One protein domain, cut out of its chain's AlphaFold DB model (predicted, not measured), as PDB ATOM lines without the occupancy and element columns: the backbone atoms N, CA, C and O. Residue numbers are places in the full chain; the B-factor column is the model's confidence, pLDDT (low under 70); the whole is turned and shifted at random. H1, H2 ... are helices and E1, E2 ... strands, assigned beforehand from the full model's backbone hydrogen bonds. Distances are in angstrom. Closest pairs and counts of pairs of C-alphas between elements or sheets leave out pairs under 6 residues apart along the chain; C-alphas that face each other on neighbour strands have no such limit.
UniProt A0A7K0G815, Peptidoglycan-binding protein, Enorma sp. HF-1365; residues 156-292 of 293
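What this domain is: This is residues 156 to 292 of the 293 residues of the protein "Peptidoglycan-binding protein" of Enorma sp. HF-1365 (UniProt A0A7K0G815). A strongly twisted sheet of five parallel strands has helices H2 and H3 over one face and no named helix over the other; H4 packs on both helices, and H1 packs on the last residues of H2. The printed part has 137 residues, with four named helices and five named strands that follow each other along the chain as H1 E1 H2 E2 E3 E4 H3 E5 H4, and the sheet runs E2 E1 E3 E5 E4. The class is mixed, helices and strands; the whole is compact, radius of gyration of the C-alphas 14.0 A, spanning 36 by 35 by 28 A.

Where its parts are: H1, residues 156 to 168, begins at C-alpha 156 (65.928, 120.408, 87.290). E1 is 171 to 175, H2 178 to 194 (24.4 A), E2 200 to 203, E3 213 to 218, E4 230 to 233, H3 240 to 250 and E5 256 to 261. H4, 273 to 290 (25.6 A), ends at C-alpha 290 (53.484, 107.698, 87.391).

How they stand to each other: Within hydrogen-bond range are N 201 and O 171 (E2, E1), 2.8 A; N 172 and O 213 (E1, E3), 2.9 A; N 214 and O 256 (E3, E5), 2.8 A; N 259 and O 230 (E5, E4), 2.8 A. E1, H2, E2 and E4, H3, E5 are strand-helix-strand units, parallel neighbours joined through a helix, with right-handed crossovers. H2 and H3 are on the same face, making two layers, at heights over the sheet of 8.2 A and 8.6 A. H4, the hub, touches H2 (Met 187 and Ala 280, closest C-alphas, 4.6 A), H3 (Ser 241 and Gly 286, 4.3 A) and H1 (Ala 162 and Cys 288, 5.3 A). In each helix every O i to N i+4 pair is within range.

The domain as a whole: The printed part has no cut. Links E3 to E4 and E5 to H4 are long; residues 223 to 228 stand free. pLDDT is under 70 at residues 156 to 160, 236, 238 and 264 to 270.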
ATOM      1  N   ARG A 156      66.747 119.193  87.075       51.03
ATOM      2  CA  ARG A 156      65.928 120.408  87.290       51.03
ATOM      3  C   ARG A 156      64.553 120.289  86.633       51.03
ATOM      4  O   ARG A 156      63.568 120.777  87.185       51.03
ATOM      5  N   THR A 157      64.487 119.623  85.480       51.06
ATOM      6  CA  THR A 157      63.229 119.269  84.813       51.06
ATOM      7  C   THR A 157      62.479 118.206  85.613       51.06
ATOM      8  O   THR A 157      61.274 118.339  85.767       51.06
ATOM      9  N   GLY A 158      63.170 117.228  86.206       60.94
ATOM     10  CA  GLY A 158      62.624 116.264  87.163       60.94
ATOM     11  C   GLY A 158      61.998 116.920  88.398       60.94
ATOM     12  O   GLY A 158      60.860 116.608  88.728       60.94
ATOM     13  N   PHE A 159      62.664 117.901  89.014       65.94
ATOM     14  CA  PHE A 159      62.128 118.670  90.145       65.94
ATOM     15  C   PHE A 159      60.948 119.556  89.745       65.94
ATOM     16  O   PHE A 159      59.931 119.565  90.432       65.94
ATOM     17  N   ALA A 160      61.039 120.274  88.620       68.25
ATOM     18  CA  ALA A 160      59.918 121.065  88.110       68.25
ATOM     19  C   ALA A 160      58.716 120.175  87.742       68.25
ATOM     20  O   ALA A 160      57.565 120.549  87.965       68.25
ATOM     21  N   ARG A 161      58.977 118.971  87.220       76.44
ATOM     22  CA  ARG A 161      57.973 117.946  86.916       76.44
ATOM     23  C   ARG A 161      57.361 117.389  88.200       76.44
ATOM     24  O   ARG A 161      56.142 117.355  88.290       76.44
ATOM     25  N   ALA A 162      58.169 117.039  89.199       85.06
ATOM     26  CA  ALA A 162      57.713 116.571  90.506       85.06
ATOM     27  C   ALA A 162      56.864 117.633  91.219       85.06
ATOM     28  O   ALA A 162      55.745 117.336  91.623       85.06
ATOM     29  N   ALA A 163      57.326 118.886  91.284       85.75
ATOM     30  CA  ALA A 163      56.556 119.999  91.839       85.75
ATOM     31  C   ALA A 163      55.219 120.183  91.101       85.75
ATOM     32  O   ALA A 163      54.166 120.199  91.731       85.75
ATOM     33  N   SER A 164      55.233 120.203  89.761       89.00
ATOM     34  CA  SER A 164      54.002 120.301  88.970       89.00
ATOM     35  C   SER A 164      53.062 119.107  89.166       89.00
ATOM     36  O   SER A 164      51.852 119.281  89.039       89.00
ATOM     37  N   VAL A 165      53.576 117.900  89.407       92.81
ATOM     38  CA  VAL A 165      52.750 116.730  89.733       92.81
ATOM     39  C   VAL A 165      52.116 116.910  91.104       92.81
ATOM     40  O   VAL A 165      50.907 116.734  91.237       92.81
ATOM     41  N   LEU A 166      52.912 117.278  92.106       94.12
ATOM     42  CA  LEU A 166      52.455 117.428  93.482       94.12
ATOM     43  C   LEU A 166      51.437 118.563  93.628       94.12
ATOM     44  O   LEU A 166      50.479 118.410  94.370       94.12
ATOM     45  N   GLU A 167      51.580 119.659  92.882       94.44
ATOM     46  CA  GLU A 167      50.618 120.774  92.878       94.44
ATOM     47  C   GLU A 167      49.285 120.427  92.203       94.44
ATOM     48  O   GLU A 167      48.239 120.970  92.556       94.44
ATOM     49  N   ARG A 168      49.301 119.536  91.203       94.56
ATOM     50  CA  ARG A 168      48.105 119.191  90.411       94.56
ATOM     51  C   ARG A 168      47.298 118.033  90.979       94.56
ATOM     52  O   ARG A 168      46.149 117.871  90.577       94.56
ATOM     53  N   ASN A 169      47.890 117.220  91.848       94.44
ATOM     54  CA  ASN A 169      47.279 115.996  92.351       94.44
ATOM     55  C   ASN A 169      47.050 116.089  93.858       94.44
ATOM     56  O   ASN A 169      47.973 116.348  94.628       94.44
ATOM     57  N   ARG A 170      45.821 115.810  94.292       95.81
ATOM     58  CA  ARG A 170      45.447 115.778  95.707       95.81
ATOM     59  C   ARG A 170      45.576 114.346  96.211       95.81
ATOM     60  O   ARG A 170      44.796 113.478  95.821       95.81
ATOM     61  N   ILE A 171      46.577 114.079  97.045       96.00
ATOM     62  CA  ILE A 171      46.944 112.715  97.453       96.00
ATOM     63  C   ILE A 171      46.896 112.619  98.974       96.00
ATOM     64  O   ILE A 171      47.682 113.271  99.653       96.00
ATOM     65  N   ALA A 172      46.024 111.772  99.517       97.12
ATOM     66  CA  ALA A 172      46.091 111.387 100.925       97.12
ATOM     67  C   ALA A 172      47.112 110.255 101.101       97.12
ATOM     68  O   ALA A 172      47.044 109.256 100.391       97.12
ATOM     69  N   VAL A 173      48.033 110.381 102.053       96.94
ATOM     70  CA  VAL A 173      49.009 109.345 102.410       96.94
ATOM     71  C   VAL A 173      48.791 108.951 103.865       96.94
ATOM     72  O   VAL A 173      48.765 109.806 104.746       96.94
ATOM     73  N   MET A 174      48.641 107.655 104.126       95.19
ATOM     74  CA  MET A 174      48.352 107.131 105.461       95.19
ATOM     75  C   MET A 174      49.160 105.873 105.767       95.19
ATOM     76  O   MET A 174      49.444 105.080 104.873       95.19
ATOM     77  N   GLY A 175      49.511 105.669 107.037       94.69
ATOM     78  CA  GLY A 175      50.191 104.460 107.510       94.69
ATOM     79  C   GLY A 175      49.328 103.665 108.487       94.69
ATOM     80  O   GLY A 175      48.870 104.207 109.495       94.69
ATOM     81  N   VAL A 176      49.138 102.366 108.230       93.06
ATOM     82  CA  VAL A 176      48.299 101.502 109.089       93.06
ATOM     83  C   VAL A 176      48.985 101.099 110.399       93.06
ATOM     84  O   VAL A 176      48.321 100.778 111.383       93.06
ATOM     85  N   ASP A 177      50.315 101.149 110.438       91.69
ATOM     86  CA  ASP A 177      51.153 100.740 111.566       91.69
ATOM     87  C   ASP A 177      52.319 101.727 111.791       91.69
ATOM     88  O   ASP A 177      52.584 102.566 110.928       91.69
ATOM     89  N   PRO A 178      53.030 101.678 112.937       90.50
ATOM     90  CA  PRO A 178      54.066 102.661 113.267       90.50
ATOM     91  C   PRO A 178      55.203 102.776 112.242       90.50
ATOM     92  O   PRO A 178      55.704 103.879 112.024       90.50
ATOM     93  N   ILE A 179      55.600 101.669 111.602       90.06
ATOM     94  CA  ILE A 179      56.649 101.683 110.574       90.06
ATOM     95  C   ILE A 179      56.124 102.407 109.335       90.06
ATOM     96  O   ILE A 179      56.747 103.353 108.853       90.06
ATOM     97  N   ALA A 180      54.938 102.021 108.869       93.44
ATOM     98  CA  ALA A 180      54.299 102.652 107.723       93.44
ATOM     99  C   ALA A 180      54.001 104.145 107.942       93.44
ATOM    100  O   ALA A 180      54.179 104.938 107.023       93.44
ATOM    101  N   ARG A 181      53.606 104.557 109.156       93.00
ATOM    102  CA  ARG A 181      53.391 105.977 109.499       93.00
ATOM    103  C   ARG A 181      54.674 106.793 109.425       93.00
ATOM    104  O   ARG A 181      54.635 107.938 108.986       93.00
ATOM    105  N   ASN A 182      55.807 106.211 109.819       89.56
ATOM    106  CA  ASN A 182      57.109 106.863 109.692       89.56
ATOM    107  C   ASN A 182      57.440 107.123 108.212       89.56
ATOM    108  O   ASN A 182      57.759 108.251 107.843       89.56
ATOM    109  N   VAL A 183      57.256 106.119 107.346       93.31
ATOM    110  CA  VAL A 183      57.446 106.273 105.892       93.31
ATOM    111  C   VAL A 183      56.468 107.293 105.298       93.31
ATOM    112  O   VAL A 183      56.893 108.181 104.564       93.31
ATOM    113  N   ALA A 184      55.182 107.229 105.661       95.12
ATOM    114  CA  ALA A 184      54.152 108.171 105.217       95.12
ATOM    115  C   ALA A 184      54.507 109.623 105.572       95.12
ATOM    116  O   ALA A 184      54.457 110.509 104.721       95.12
ATOM    117  N   SER A 185      54.915 109.858 106.822       91.94
ATOM    118  CA  SER A 185      55.313 111.182 107.302       91.94
ATOM    119  C   SER A 185      56.526 111.718 106.543       91.94
ATOM    120  O   SER A 185      56.545 112.883 106.156       91.94
ATOM    121  N   ARG A 186      57.517 110.864 106.264       91.00
ATOM    122  CA  ARG A 186      58.694 111.239 105.469       91.00
ATOM    123  C   ARG A 186      58.334 111.571 104.031       91.00
ATOM    124  O   ARG A 186      58.772 112.602 103.533       91.00
ATOM    125  N   MET A 187      57.502 110.751 103.398       93.94
ATOM    126  CA  MET A 187      57.021 110.985 102.038       93.94
ATOM    127  C   MET A 187      56.295 112.335 101.939       93.94
ATOM    128  O   MET A 187      56.603 113.137 101.059       93.94
ATOM    129  N   TRP A 188      55.414 112.632 102.899       94.50
ATOM    130  CA  TRP A 188      54.726 113.921 102.992       94.50
ATOM    131  C   TRP A 188      55.680 115.104 103.235       94.50
ATOM    132  O   TRP A 188      55.542 116.147 102.590       94.50
ATOM    133  N   ASN A 189      56.680 114.941 104.108       85.38
ATOM    134  CA  ASN A 189      57.694 115.968 104.364       85.38
ATOM    135  C   ASN A 189      58.509 116.285 103.102       85.38
ATOM    136  O   ASN A 189      58.743 117.454 102.812       85.38
ATOM    137  N   ILE A 190      58.925 115.266 102.339       86.19
ATOM    138  CA  ILE A 190      59.683 115.463 101.092       86.19
ATOM    139  C   ILE A 190      58.806 116.170 100.048       86.19
ATOM    140  O   ILE A 190      59.260 117.122  99.414       86.19
ATOM    141  N   ALA A 191      57.541 115.762  99.907       88.75
ATOM    142  CA  ALA A 191      56.605 116.396  98.981       88.75
ATOM    143  C   ALA A 191      56.380 117.883  99.312       88.75
ATOM    144  O   ALA A 191      56.502 118.735  98.436       88.75
ATOM    145  N   THR A 192      56.124 118.205 100.582       86.56
ATOM    146  CA  THR A 192      55.925 119.593 101.044       86.56
ATOM    147  C   THR A 192      57.205 120.424 100.927       86.56
ATOM    148  O   THR A 192      57.150 121.600 100.592       86.56
ATOM    149  N   ALA A 193      58.375 119.814 101.129       79.00
ATOM    150  CA  ALA A 193      59.659 120.479 100.908       79.00
ATOM    151  C   ALA A 193      59.983 120.701  99.417       79.00
ATOM    152  O   ALA A 193      60.854 121.507  99.097       79.00
ATOM    153  N   THR A 194      59.321 119.979  98.508       81.06
ATOM    154  CA  THR A 194      59.513 120.131  97.057       81.06
ATOM    155  C   THR A 194      58.774 121.360  96.522       81.06
ATOM    156  O   THR A 194      59.291 122.053  95.647       81.06
ATOM    157  N   THR A 195      57.574 121.647  97.040       83.00
ATOM    158  CA  THR A 195      56.785 122.842  96.706       83.00
ATOM    159  C   THR A 195      55.770 123.154  97.808       83.00
ATOM    160  O   THR A 195      55.050 122.263  98.267       83.00
ATOM    161  N   ASP A 196      55.654 124.436  98.170       81.31
ATOM    162  CA  ASP A 196      54.661 124.939  99.132       81.31
ATOM    163  C   ASP A 196      53.212 124.663  98.681       81.31
ATOM    164  O   ASP A 196      52.288 124.657  99.494       81.31
ATOM    165  N   GLY A 197      53.003 124.429  97.379       87.31
ATOM    166  CA  GLY A 197      51.708 124.106  96.779       87.31
ATOM    167  C   GLY A 197      51.373 122.612  96.730       87.31
ATOM    168  O   GLY A 197      50.412 122.246  96.056       87.31
ATOM    169  N   SER A 198      52.147 121.741  97.386       93.62
ATOM    170  CA  SER A 198      51.929 120.289  97.350       93.62
ATOM    171  C   SER A 198      50.515 119.906  97.812       93.62
ATOM    172  O   SER A 198      50.102 120.207  98.929       93.62
ATOM    173  N   GLY A 199      49.782 119.174  96.970       94.19
ATOM    174  CA  GLY A 199      48.469 118.602  97.275       94.19
ATOM    175  C   GLY A 199      48.524 117.326  98.121       94.19
ATOM    176  O   GLY A 199      47.485 116.697  98.349       94.19
ATOM    177  N   MET A 200      49.715 116.913  98.571       95.12
ATOM    178  CA  MET A 200      49.892 115.736  99.416       95.12
ATOM    179  C   MET A 200      49.508 116.030 100.870       95.12
ATOM    180  O   MET A 200      49.990 116.981 101.479       95.12
ATOM    181  N   GLN A 201      48.676 115.171 101.448       94.62
ATOM    182  CA  GLN A 201      48.142 115.306 102.799       94.62
ATOM    183  C   GLN A 201      48.462 114.052 103.612       94.62
ATOM    184  O   GLN A 201      48.170 112.939 103.177       94.62
ATOM    185  N   LEU A 202      49.059 114.223 104.791       95.19
ATOM    186  CA  LEU A 202      49.283 113.130 105.737       95.19
ATOM    187  C   LEU A 202      48.012 112.882 106.563       95.19
ATOM    188  O   LEU A 202      47.456 113.822 107.131       95.19
ATOM    189  N   CYS A 203      47.573 111.626 106.655       91.44
ATOM    190  CA  CYS A 203      46.366 111.239 107.388       91.44
ATOM    191  C   CYS A 203      46.652 110.125 108.404       91.44
ATOM    192  O   CYS A 203      47.322 109.139 108.092       91.44
ATOM    193  N   ASP A 204      46.078 110.252 109.603       81.88
ATOM    194  CA  ASP A 204      46.250 109.266 110.678       81.88
ATOM    195  C   ASP A 204      45.226 108.122 110.630       81.88
ATOM    196  O   ASP A 204      45.549 106.993 111.015       81.88
ATOM    197  N   SER A 205      43.992 108.391 110.181       75.62
ATOM    198  CA  SER A 205      42.884 107.423 110.253       75.62
ATOM    199  C   SER A 205      41.929 107.441 109.062       75.62
ATOM    200  O   SER A 205      41.639 106.381 108.520       75.62
ATOM    201  N   GLU A 206      41.451 108.611 108.635       81.38
ATOM    202  CA  GLU A 206      40.527 108.749 107.504       81.38
ATOM    203  C   GLU A 206      41.079 109.754 106.497       81.38
ATOM    204  O   GLU A 206      41.635 110.789 106.874       81.38
ATOM    205  N   ALA A 207      40.953 109.421 105.215       83.25
ATOM    206  CA  ALA A 207      41.326 110.321 104.137       83.25
ATOM    207  C   ALA A 207      40.230 111.385 103.935       83.25
ATOM    208  O   ALA A 207      39.050 111.055 104.058       83.25
ATOM    209  N   PRO A 208      40.589 112.634 103.590       83.62
ATOM    210  CA  PRO A 208      39.622 113.660 103.220       83.62
ATOM    211  C   PRO A 208      38.766 113.238 102.020       83.62
ATOM    212  O   PRO A 208      39.241 112.545 101.123       83.62
ATOM    213  N   ASP A 209      37.529 113.730 101.947       79.81
ATOM    214  CA  ASP A 209      36.635 113.470 100.807       79.81
ATOM    215  C   ASP A 209      37.117 114.121  99.498       79.81
ATOM    216  O   ASP A 209      36.626 113.809  98.413       79.81
ATOM    217  N   ASP A 210      38.065 115.054  99.589       88.50
ATOM    218  CA  ASP A 210      38.463 115.941  98.506       88.50
ATOM    219  C   ASP A 210      39.831 115.605  97.891       88.50
ATOM    220  O   ASP A 210      40.494 116.473  97.322       88.50
ATOM    221  N   VAL A 211      40.240 114.338  97.961       94.25
ATOM    222  CA  VAL A 211      41.455 113.840  97.304       94.25
ATOM    223  C   VAL A 211      41.152 113.062  96.024       94.25
ATOM    224  O   VAL A 211      40.085 112.477  95.856       94.25
ATOM    225  N   ASP A 212      42.118 113.018  95.112       93.94
ATOM    226  CA  ASP A 212      42.044 112.208  93.895       93.94
ATOM    227  C   ASP A 212      42.382 110.740  94.187       93.94
ATOM    228  O   ASP A 212      41.848 109.815  93.556       93.94
ATOM    229  N   MET A 213      43.303 110.534  95.135       94.62
ATOM    230  CA  MET A 213      43.964 109.265  95.425       94.62
ATOM    231  C   MET A 213      44.249 109.118  96.924       94.62
ATOM    232  O   MET A 213      44.571 110.091  97.605       94.62
ATOM    233  N   ILE A 214      44.185 107.879  97.414       95.50
ATOM    234  CA  ILE A 214      44.583 107.491  98.770       95.50
ATOM    235  C   ILE A 214      45.692 106.447  98.665       95.50
ATOM    236  O   ILE A 214      45.503 105.393  98.052       95.50
ATOM    237  N   PHE A 215      46.835 106.727  99.285       96.38
ATOM    238  CA  PHE A 215      47.968 105.821  99.412       96.38
ATOM    239  C   PHE A 215      48.039 105.276 100.835       96.38
ATOM    240  O   PHE A 215      48.385 105.984 101.780       96.38
ATOM    241  N   GLU A 216      47.709 103.997 100.976       95.12
ATOM    242  CA  GLU A 216      47.723 103.271 102.243       95.12
ATOM    243  C   GLU A 216      49.016 102.458 102.362       95.12
ATOM    244  O   GLU A 216      49.221 101.483 101.644       95.12
ATOM    245  N   LEU A 217      49.901 102.849 103.271       95.56
ATOM    246  CA  LEU A 217      51.162 102.167 103.548       95.56
ATOM    247  C   LEU A 217      50.985 101.155 104.672       95.56
ATOM    248  O   LEU A 217      50.354 101.449 105.692       95.56
ATOM    249  N   ALA A 218      51.606  99.988 104.519       94.12
ATOM    250  CA  ALA A 218      51.599  98.953 105.541       94.12
ATOM    251  C   ALA A 218      52.879  98.127 105.569       94.12
ATOM    252  O   ALA A 218      53.390  97.721 104.531       94.12
ATOM    253  N   SER A 219      53.369  97.808 106.765       92.00
ATOM    254  CA  SER A 219      54.479  96.868 106.955       92.00
ATOM    255  C   SER A 219      54.051  95.398 106.922       92.00
ATOM    256  O   SER A 219      54.911  94.515 106.871       92.00
ATOM    257  N   SER A 220      52.741  95.131 106.911       90.19
ATOM    258  CA  SER A 220      52.138  93.801 106.833       90.19
ATOM    259  C   SER A 220      51.351  93.575 105.541       90.19
ATOM    260  O   SER A 220      50.865  94.511 104.899       90.19
ATOM    261  N   GLU A 221      51.194  92.297 105.194       91.06
ATOM    262  CA  GLU A 221      50.352  91.858 104.080       91.06
ATOM    263  C   GLU A 221      48.888  92.252 104.331       91.06
ATOM    264  O   GLU A 221      48.439  92.340 105.481       91.06
ATOM    265  N   LEU A 222      48.147  92.532 103.258       90.75
ATOM    266  CA  LEU A 222      46.706  92.745 103.314       90.75
ATOM    267  C   LEU A 222      46.032  91.485 103.898       90.75
ATOM    268  O   LEU A 222      46.237  90.399 103.355       90.75
ATOM    269  N   PRO A 223      45.227  91.603 104.971       90.31
ATOM    270  CA  PRO A 223      44.528  90.457 105.548       90.31
ATOM    271  C   PRO A 223      43.627  89.750 104.526       90.31
ATOM    272  O   PRO A 223      42.989  90.410 103.706       90.31
ATOM    273  N   GLU A 224      43.537  88.417 104.594       89.38
ATOM    274  CA  GLU A 224      42.737  87.610 103.654       89.38
ATOM    275  C   GLU A 224      41.237  87.955 103.677       89.38
ATOM    276  O   GLU A 224      40.543  87.788 102.676       89.38
ATOM    277  N   ASP A 225      40.733  88.441 104.813       91.50
ATOM    278  CA  ASP A 225      39.345  88.856 105.020       91.50
ATOM    279  C   ASP A 225      39.078  90.324 104.643       91.50
ATOM    280  O   ASP A 225      37.925  90.768 104.631       91.50
ATOM    281  N   ALA A 226      40.119  91.092 104.308       88.19
ATOM    282  CA  ALA A 226      39.974  92.485 103.919       88.19
ATOM    283  C   ALA A 226      39.406  92.623 102.498       88.19
ATOM    284  O   ALA A 226      39.704  91.846 101.591       88.19
ATOM    285  N   ALA A 227      38.621  93.681 102.266       86.19
ATOM    286  CA  ALA A 227      38.105  93.978 100.931       86.19
ATOM    287  C   ALA A 227      39.256  94.125  99.907       86.19
ATOM    288  O   ALA A 227      40.253  94.794 100.222       86.19
ATOM    289  N   PRO A 228      39.130  93.550  98.696       85.50
ATOM    290  CA  PRO A 228      40.183  93.589  97.691       85.50
ATOM    291  C   PRO A 228      40.424  95.023  97.220       85.50
ATOM    292  O   PRO A 228      39.489  95.769  96.931       85.50
ATOM    293  N   ARG A 229      41.697  95.400  97.128       88.12
ATOM    294  CA  ARG A 229      42.153  96.711  96.656       88.12
ATOM    295  C   ARG A 229      43.473  96.554  95.914       88.12
ATOM    296  O   ARG A 229      44.122  95.515  96.020       88.12
ATOM    297  N   ALA A 230      43.849  97.553  95.122       91.50
ATOM    298  CA  ALA A 230      45.106  97.502  94.391       91.50
ATOM    299  C   ALA A 230      46.275  97.510  95.383       91.50
ATOM    300  O   ALA A 230      46.466  98.499  96.084       91.50
ATOM    301  N   THR A 231      47.046  96.425  95.423       92.38
ATOM    302  CA  THR A 231      48.184  96.264  96.335       92.38
ATOM    303  C   THR A 231      49.488  96.179  95.546       92.38
ATOM    304  O   THR A 231      49.589  95.434  94.567       92.38
ATOM    305  N   ILE A 232      50.490  96.952  95.962       92.00
ATOM    306  CA  ILE A 232      51.837  96.987  95.390       92.00
ATOM    307  C   ILE A 232      52.829  96.596  96.489       92.00
ATOM    308  O   ILE A 232      53.035  97.353  97.433       92.00
ATOM    309  N   VAL A 233      53.453  95.426  96.357       90.62
ATOM    310  CA  VAL A 233      54.514  94.956  97.264       90.62
ATOM    311  C   VAL A 233      55.845  95.557  96.826       90.62
ATOM    312  O   VAL A 233      56.261  95.336  95.692       90.62
ATOM    313  N   LEU A 234      56.506  96.334  97.689       85.88
ATOM    314  CA  LEU A 234      57.687  97.114  97.301       85.88
ATOM    315  C   LEU A 234      58.972  96.292  97.187       85.88
ATOM    316  O   LEU A 234      59.765  96.586  96.294       85.88
ATOM    317  N   ALA A 235      59.172  95.269  98.029       77.00
ATOM    318  CA  ALA A 235      60.404  94.465  98.028       77.00
ATOM    319  C   ALA A 235      60.741  93.864  96.654       77.00
ATOM    320  O   ALA A 235      61.910  93.745  96.305       77.00
ATOM    321  N   ASP A 236      59.714  93.551  95.862       65.69
ATOM    322  CA  ASP A 236      59.843  92.875  94.571       65.69
ATOM    323  C   ASP A 236      59.431  93.770  93.387       65.69
ATOM    324  O   ASP A 236      59.139  93.277  92.293       65.69
ATOM    325  N   CYS A 237      59.360  95.094  93.581       72.56
ATOM    326  CA  CYS A 237      58.828  96.011  92.574       72.56
ATOM    327  C   CYS A 237      59.891  96.970  92.013       72.56
ATOM    328  O   CYS A 237      59.970  98.126  92.430       72.56
ATOM    329  N   PRO A 238      60.647  96.561  90.976       61.97
ATOM    330  CA  PRO A 238      61.592  97.451  90.299       61.97
ATOM    331  C   PRO A 238      60.909  98.549  89.461       61.97
ATOM    332  O   PRO A 238      61.586  99.413  88.926       61.97
ATOM    333  N   ASN A 239      59.576  98.521  89.299       79.44
ATOM    334  CA  ASN A 239      58.823  99.441  88.435       79.44
ATOM    335  C   ASN A 239      57.579 100.009  89.141       79.44
ATOM    336  O   ASN A 239      56.447  99.838  88.668       79.44
ATOM    337  N   VAL A 240      57.786 100.677  90.281       87.25
ATOM    338  CA  VAL A 240      56.715 101.250  91.120       87.25
ATOM    339  C   VAL A 240      55.786 102.160  90.308       87.25
ATOM    340  O   VAL A 240      54.569 101.978  90.340       87.25
ATOM    341  N   SER A 241      56.333 103.050  89.477       86.88
ATOM    342  CA  SER A 241      55.547 103.993  88.667       86.88
ATOM    343  C   SER A 241      54.581 103.309  87.692       86.88
ATOM    344  O   SER A 241      53.404 103.664  87.586       86.88
ATOM    345  N   ARG A 242      55.025 102.246  87.009       80.88
ATOM    346  CA  ARG A 242      54.169 101.447  86.116       80.88
ATOM    347  C   ARG A 242      53.066 100.726  86.888       80.88
ATOM    348  O   ARG A 242      51.945 100.602  86.383       80.88
ATOM    349  N   ARG A 243      53.366 100.244  88.096       88.81
ATOM    350  CA  ARG A 243      52.375  99.600  88.960       88.81
ATOM    351  C   ARG A 243      51.306 100.582  89.425       88.81
ATOM    352  O   ARG A 243      50.134 100.209  89.379       88.81
ATOM    353  N   ILE A 244      51.698 101.805  89.778       91.81
ATOM    354  CA  ILE A 244      50.780 102.895  90.126       91.81
ATOM    355  C   ILE A 244      49.886 103.227  88.930       91.81
ATOM    356  O   ILE A 244      48.670 103.127  89.054       91.81
ATOM    357  N   ARG A 245      50.453 103.486  87.740       89.38
ATOM    358  CA  ARG A 245      49.661 103.730  86.515       89.38
ATOM    359  C   ARG A 245      48.638 102.629  86.241       89.38
ATOM    360  O   ARG A 245      47.491 102.912  85.915       89.38
ATOM    361  N   THR A 246      49.044 101.371  86.403       86.62
ATOM    362  CA  THR A 246      48.153 100.218  86.202       86.62
ATOM    363  C   THR A 246      47.008 100.208  87.217       86.62
ATOM    364  O   THR A 246      45.868  99.956  86.843       86.62
ATOM    365  N   ALA A 247      47.296 100.490  88.491       90.00
ATOM    366  CA  ALA A 247      46.286 100.557  89.544       90.00
ATOM    367  C   ALA A 247      45.304 101.720  89.329       90.00
ATOM    368  O   ALA A 247      44.097 101.523  89.459       90.00
ATOM    369  N   LEU A 248      45.804 102.894  88.931       90.19
ATOM    370  CA  LEU A 248      44.981 104.058  88.597       90.19
ATOM    371  C   LEU A 248      44.070 103.780  87.397       90.19
ATOM    372  O   LEU A 248      42.873 104.040  87.465       90.19
ATOM    373  N   ALA A 249      44.610 103.188  86.328       88.56
ATOM    374  CA  ALA A 249      43.843 102.856  85.128       88.56
ATOM    375  C   ALA A 249      42.774 101.775  85.369       88.56
ATOM    376  O   ALA A 249      41.741 101.773  84.703       88.56
ATOM    377  N   ALA A 250      43.018 100.851  86.302       87.56
ATOM    378  CA  ALA A 250      42.083  99.782  86.648       87.56
ATOM    379  C   ALA A 250      41.020 100.202  87.681       87.56
ATOM    380  O   ALA A 250      40.070  99.453  87.912       87.56
ATOM    381  N   SER A 251      41.180 101.358  88.333       88.88
ATOM    382  CA  SER A 251      40.284 101.786  89.403       88.88
ATOM    383  C   SER A 251      38.921 102.225  88.870       88.88
ATOM    384  O   SER A 251      38.819 103.027  87.946       88.88
ATOM    385  N   THR A 252      37.858 101.731  89.500       86.94
ATOM    386  CA  THR A 252      36.470 102.130  89.219       86.94
ATOM    387  C   THR A 252      35.893 103.059  90.290       86.94
ATOM    388  O   THR A 252      34.713 103.395  90.232       86.94
ATOM    389  N   THR A 253      36.690 103.448  91.289       84.19
ATOM    390  CA  THR A 253      36.263 104.238  92.455       84.19
ATOM    391  C   THR A 253      37.067 105.531  92.564       84.19
ATOM    392  O   THR A 253      38.253 105.565  92.233       84.19
ATOM    393  N   ARG A 254      36.425 106.598  93.052       86.25
ATOM    394  CA  ARG A 254      37.062 107.880  93.379       86.25
ATOM    395  C   ARG A 254      36.761 108.228  94.849       86.25
ATOM    396  O   ARG A 254      35.583 108.172  95.202       86.25
ATOM    397  N   PRO A 255      37.774 108.556  95.675       91.50
ATOM    398  CA  PRO A 255      39.207 108.520  95.361       91.50
ATOM    399  C   PRO A 255      39.723 107.105  95.056       91.50
ATOM    400  O   PRO A 255      39.156 106.100  95.493       91.50
ATOM    401  N   THR A 256      40.796 107.016  94.269       93.31
ATOM    402  CA  THR A 256      41.438 105.726  93.983       93.31
ATOM    403  C   THR A 256      42.305 105.304  95.167       93.31
ATOM    404  O   THR A 256      43.268 105.988  95.498       93.31
ATOM    405  N   LEU A 257      41.987 104.162  95.782       93.62
ATOM    406  CA  LEU A 257      42.768 103.585  96.877       93.62
ATOM    407  C   LEU A 257      43.838 102.622  96.342       93.62
ATOM    408  O   LEU A 257      43.513 101.625  95.691       93.62
ATOM    409  N   ILE A 258      45.101 102.902  96.659       95.19
ATOM    410  CA  ILE A 258      46.250 102.039  96.371       95.19
ATOM    411  C   ILE A 258      46.961 101.727  97.685       95.19
ATOM    412  O   ILE A 258      47.350 102.629  98.424       95.19
ATOM    413  N   ARG A 259      47.152 100.439  97.960       94.81
ATOM    414  CA  ARG A 259      47.926  99.949  99.095       94.81
ATOM    415  C   ARG A 259      49.366  99.667  98.677       94.81
ATOM    416  O   ARG A 259      49.600  98.999  97.671       94.81
ATOM    417  N   PHE A 260      50.318 100.113  99.486       95.06
ATOM    418  CA  PHE A 260      51.738  99.807  99.359       95.06
ATOM    419  C   PHE A 260      52.186  98.951 100.539       95.06
ATOM    420  O   PHE A 260      52.085  99.362 101.695       95.06
ATOM    421  N   GLU A 261      52.702  97.765 100.244       93.69
ATOM    422  CA  GLU A 261      53.240  96.865 101.255       93.69
ATOM    423  C   GLU A 261      54.757  96.984 101.317       93.69
ATOM    424  O   GLU A 261      55.466  96.757 100.336       93.69
ATOM    425  N   LEU A 262      55.255  97.310 102.507       90.31
ATOM    426  CA  LEU A 262      56.676  97.379 102.849       90.31
ATOM    427  C   LEU A 262      57.227  95.990 103.241       90.31
ATOM    428  O   LEU A 262      58.335  95.869 103.770       90.31
ATOM    429  N   THR A 263      56.430  94.936 103.037       77.56
ATOM    430  CA  THR A 263      56.754  93.544 103.359       77.56
ATOM    431  C   THR A 263      58.007  93.101 102.603       77.56
ATOM    432  O   THR A 263      58.289  93.571 101.507       77.56
ATOM    433  N   GLY A 264      58.822  92.244 103.227       67.81
ATOM    434  CA  GLY A 264      60.125  91.818 102.691       67.81
ATOM    435  C   GLY A 264      61.282  92.774 103.012       67.81
ATOM    436  O   GLY A 264      62.385  92.305 103.270       67.81
ATOM    437  N   ILE A 265      61.013  94.077 103.130       66.06
ATOM    438  CA  ILE A 265      62.004  95.108 103.502       66.06
ATOM    439  C   ILE A 265      62.095  95.242 105.028       66.06
ATOM    440  O   ILE A 265      63.167  95.399 105.598       66.06
ATOM    441  N   THR A 266      60.965  95.075 105.718       63.59
ATOM    442  CA  THR A 266      60.862  95.130 107.186       63.59
ATOM    443  C   THR A 266      61.200  93.811 107.897       63.59
ATOM    444  O   THR A 266      61.192  93.765 109.127       63.59
ATOM    445  N   ARG A 267      61.459  92.714 107.162       54.41
ATOM    446  CA  ARG A 267      61.577  91.349 107.728       54.41
ATOM    447  C   ARG A 267      62.999  90.926 108.125       54.41
ATOM    448  O   ARG A 267      63.138  89.907 108.797       54.41
ATOM    449  N   TYR A 268      64.038  91.685 107.771       48.34
ATOM    450  CA  TYR A 268      65.434  91.357 108.091       48.34
ATOM    451  C   TYR A 268      66.120  92.508 108.846       48.34
ATOM    452  O   TYR A 268      66.543  93.484 108.244       48.34
ATOM    453  N   GLY A 269      66.274  92.372 110.169       56.75
ATOM    454  CA  GLY A 269      66.997  93.343 111.004       56.75
ATOM    455  C   GLY A 269      66.144  94.499 111.543       56.75
ATOM    456  O   GLY A 269      64.935  94.563 111.332       56.75
ATOM    457  N   SER A 270      66.771  95.390 112.320       66.19
ATOM    458  CA  SER A 270      66.124  96.601 112.831       66.19
ATOM    459  C   SER A 270      65.827  97.546 111.668       66.19
ATOM    460  O   SER A 270      66.762  98.107 111.108       66.19
ATOM    461  N   PHE A 271      64.551  97.741 111.330       76.31
ATOM    462  CA  PHE A 271      64.128  98.777 110.387       76.31
ATOM    463  C   PHE A 271      64.615 100.147 110.876       76.31
ATOM    464  O   PHE A 271      64.247 100.590 111.970       76.31
ATOM    465  N   THR A 272      65.488 100.785 110.103       78.94
ATOM    466  CA  THR A 272      66.167 102.015 110.503       78.94
ATOM    467  C   THR A 272      65.451 103.257 109.981       78.94
ATOM    468  O   THR A 272      64.593 103.213 109.098       78.94
ATOM    469  N   SER A 273      65.847 104.417 110.508       73.38
ATOM    470  CA  SER A 273      65.424 105.702 109.952       73.38
ATOM    471  C   SER A 273      65.888 105.891 108.501       73.38
ATOM    472  O   SER A 273      65.191 106.555 107.737       73.38
ATOM    473  N   SER A 274      67.035 105.312 108.125       70.88
ATOM    474  CA  SER A 274      67.564 105.368 106.758       70.88
ATOM    475  C   SER A 274      66.701 104.550 105.800       70.88
ATOM    476  O   SER A 274      66.365 105.030 104.722       70.88
ATOM    477  N   ASP A 275      66.259 103.361 106.220       81.12
ATOM    478  CA  ASP A 275      65.361 102.519 105.419       81.12
ATOM    479  C   ASP A 275      64.020 103.222 105.184       81.12
ATOM    480  O   ASP A 275      63.497 103.241 104.070       81.12
ATOM    481  N   ALA A 276      63.480 103.864 106.225       82.12
ATOM    482  CA  ALA A 276      62.251 104.640 106.115       82.12
ATOM    483  C   ALA A 276      62.382 105.809 105.127       82.12
ATOM    484  O   ALA A 276      61.452 106.079 104.365       82.12
ATOM    485  N   GLN A 277      63.529 106.492 105.142       80.44
ATOM    486  CA  GLN A 277      63.831 107.593 104.232       80.44
ATOM    487  C   GLN A 277      63.971 107.100 102.787       80.44
ATOM    488  O   GLN A 277      63.337 107.661 101.896       80.44
ATOM    489  N   ALA A 278      64.724 106.021 102.561       79.62
ATOM    490  CA  ALA A 278      64.908 105.431 101.237       79.62
ATOM    491  C   ALA A 278      63.573 104.987 100.618       79.62
ATOM    492  O   ALA A 278      63.299 105.276  99.454       79.62
ATOM    493  N   LEU A 279      62.700 104.360 101.413       87.75
ATOM    494  CA  LEU A 279      61.364 103.964 100.963       87.75
ATOM    495  C   LEU A 279      60.480 105.158 100.619       87.75
ATOM    496  O   LEU A 279      59.769 105.120  99.617       87.75
ATOM    497  N   ALA A 280      60.517 106.212 101.436       89.50
ATOM    498  CA  ALA A 280      59.748 107.423 101.185       89.50
ATOM    499  C   ALA A 280      60.162 108.097  99.869       89.50
ATOM    500  O   ALA A 280      59.289 108.490  99.096       89.50
ATOM    501  N   VAL A 281      61.470 108.174  99.594       84.75
ATOM    502  CA  VAL A 281      62.012 108.696  98.329       84.75
ATOM    503  C   VAL A 281      61.575 107.819  97.156       84.75
ATOM    504  O   VAL A 281      60.928 108.315  96.240       84.75
ATOM    505  N   GLN A 282      61.806 106.503  97.224       87.00
ATOM    506  CA  GLN A 282      61.432 105.567  96.156       87.00
ATOM    507  C   GLN A 282      59.936 105.635  95.810       87.00
ATOM    508  O   GLN A 282      59.548 105.564  94.641       87.00
ATOM    509  N   LEU A 283      59.077 105.741  96.827       92.12
ATOM    510  CA  LEU A 283      57.637 105.874  96.641       92.12
ATOM    511  C   LEU A 283      57.273 107.203  95.993       92.12
ATOM    512  O   LEU A 283      56.491 107.208  95.043       92.12
ATOM    513  N   LEU A 284      57.822 108.310  96.492       92.19
ATOM    514  CA  LEU A 284      57.534 109.635  95.959       92.19
ATOM    515  C   LEU A 284      57.998 109.767  94.505       92.19
ATOM    516  O   LEU A 284      57.222 110.230  93.674       92.19
ATOM    517  N   ASP A 285      59.190 109.272  94.177       87.69
ATOM    518  CA  ASP A 285      59.700 109.224  92.804       87.69
ATOM    519  C   ASP A 285      58.786 108.382  91.915       87.69
ATOM    520  O   ASP A 285      58.358 108.820  90.848       87.69
ATOM    521  N   GLY A 286      58.390 107.197  92.393       89.69
ATOM    522  CA  GLY A 286      57.447 106.334  91.689       89.69
ATOM    523  C   GLY A 286      56.103 107.013  91.413       89.69
ATOM    524  O   GLY A 286      55.520 106.804  90.347       89.69
ATOM    525  N   VAL A 287      55.614 107.831  92.346       92.75
ATOM    526  CA  VAL A 287      54.384 108.623  92.209       92.75
ATOM    527  C   VAL A 287      54.570 109.747  91.196       92.75
ATOM    528  O   VAL A 287      53.768 109.861  90.269       92.75
ATOM    529  N   CYS A 288      55.635 110.535  91.331       90.94
ATOM    530  CA  CYS A 288      55.971 111.616  90.411       90.94
ATOM    531  C   CYS A 288      56.120 111.091  88.979       90.94
ATOM    532  O   CYS A 288      55.506 111.617  88.056       90.94
ATOM    533  N   ASP A 289      56.820 109.979  88.783       88.00
ATOM    534  CA  ASP A 289      56.960 109.331  87.480       88.00
ATOM    535  C   ASP A 289      55.654 108.750  86.940       88.00
ATOM    536  O   ASP A 289      55.461 108.693  85.725       88.00
ATOM    537  N   ALA A 290      54.763 108.265  87.808       89.19
ATOM    538  CA  ALA A 290      53.484 107.698  87.391       89.19
ATOM    539  C   ALA A 290      52.494 108.759  86.903       89.19
ATOM    540  O   ALA A 290      51.682 108.458  86.028       89.19
ATOM    541  N   LEU A 291      52.548 109.954  87.489       90.75
ATOM    542  CA  LEU A 291      51.546 111.016  87.344       90.75
ATOM    543  C   LEU A 291      52.006 112.189  86.475       90.75
ATOM    544  O   LEU A 291      51.335 113.215  86.405       90.75
ATOM    545  N   SER A 292      53.169 112.068  85.856       83.94
ATOM    546  CA  SER A 292      53.824 113.166  85.160       83.94
ATOM    547  C   SER A 292      53.568 113.223  83.653       83.94
ATOM    548  O   SER A 292      54.322 113.891  82.937       83.94
TER     549      SER A 292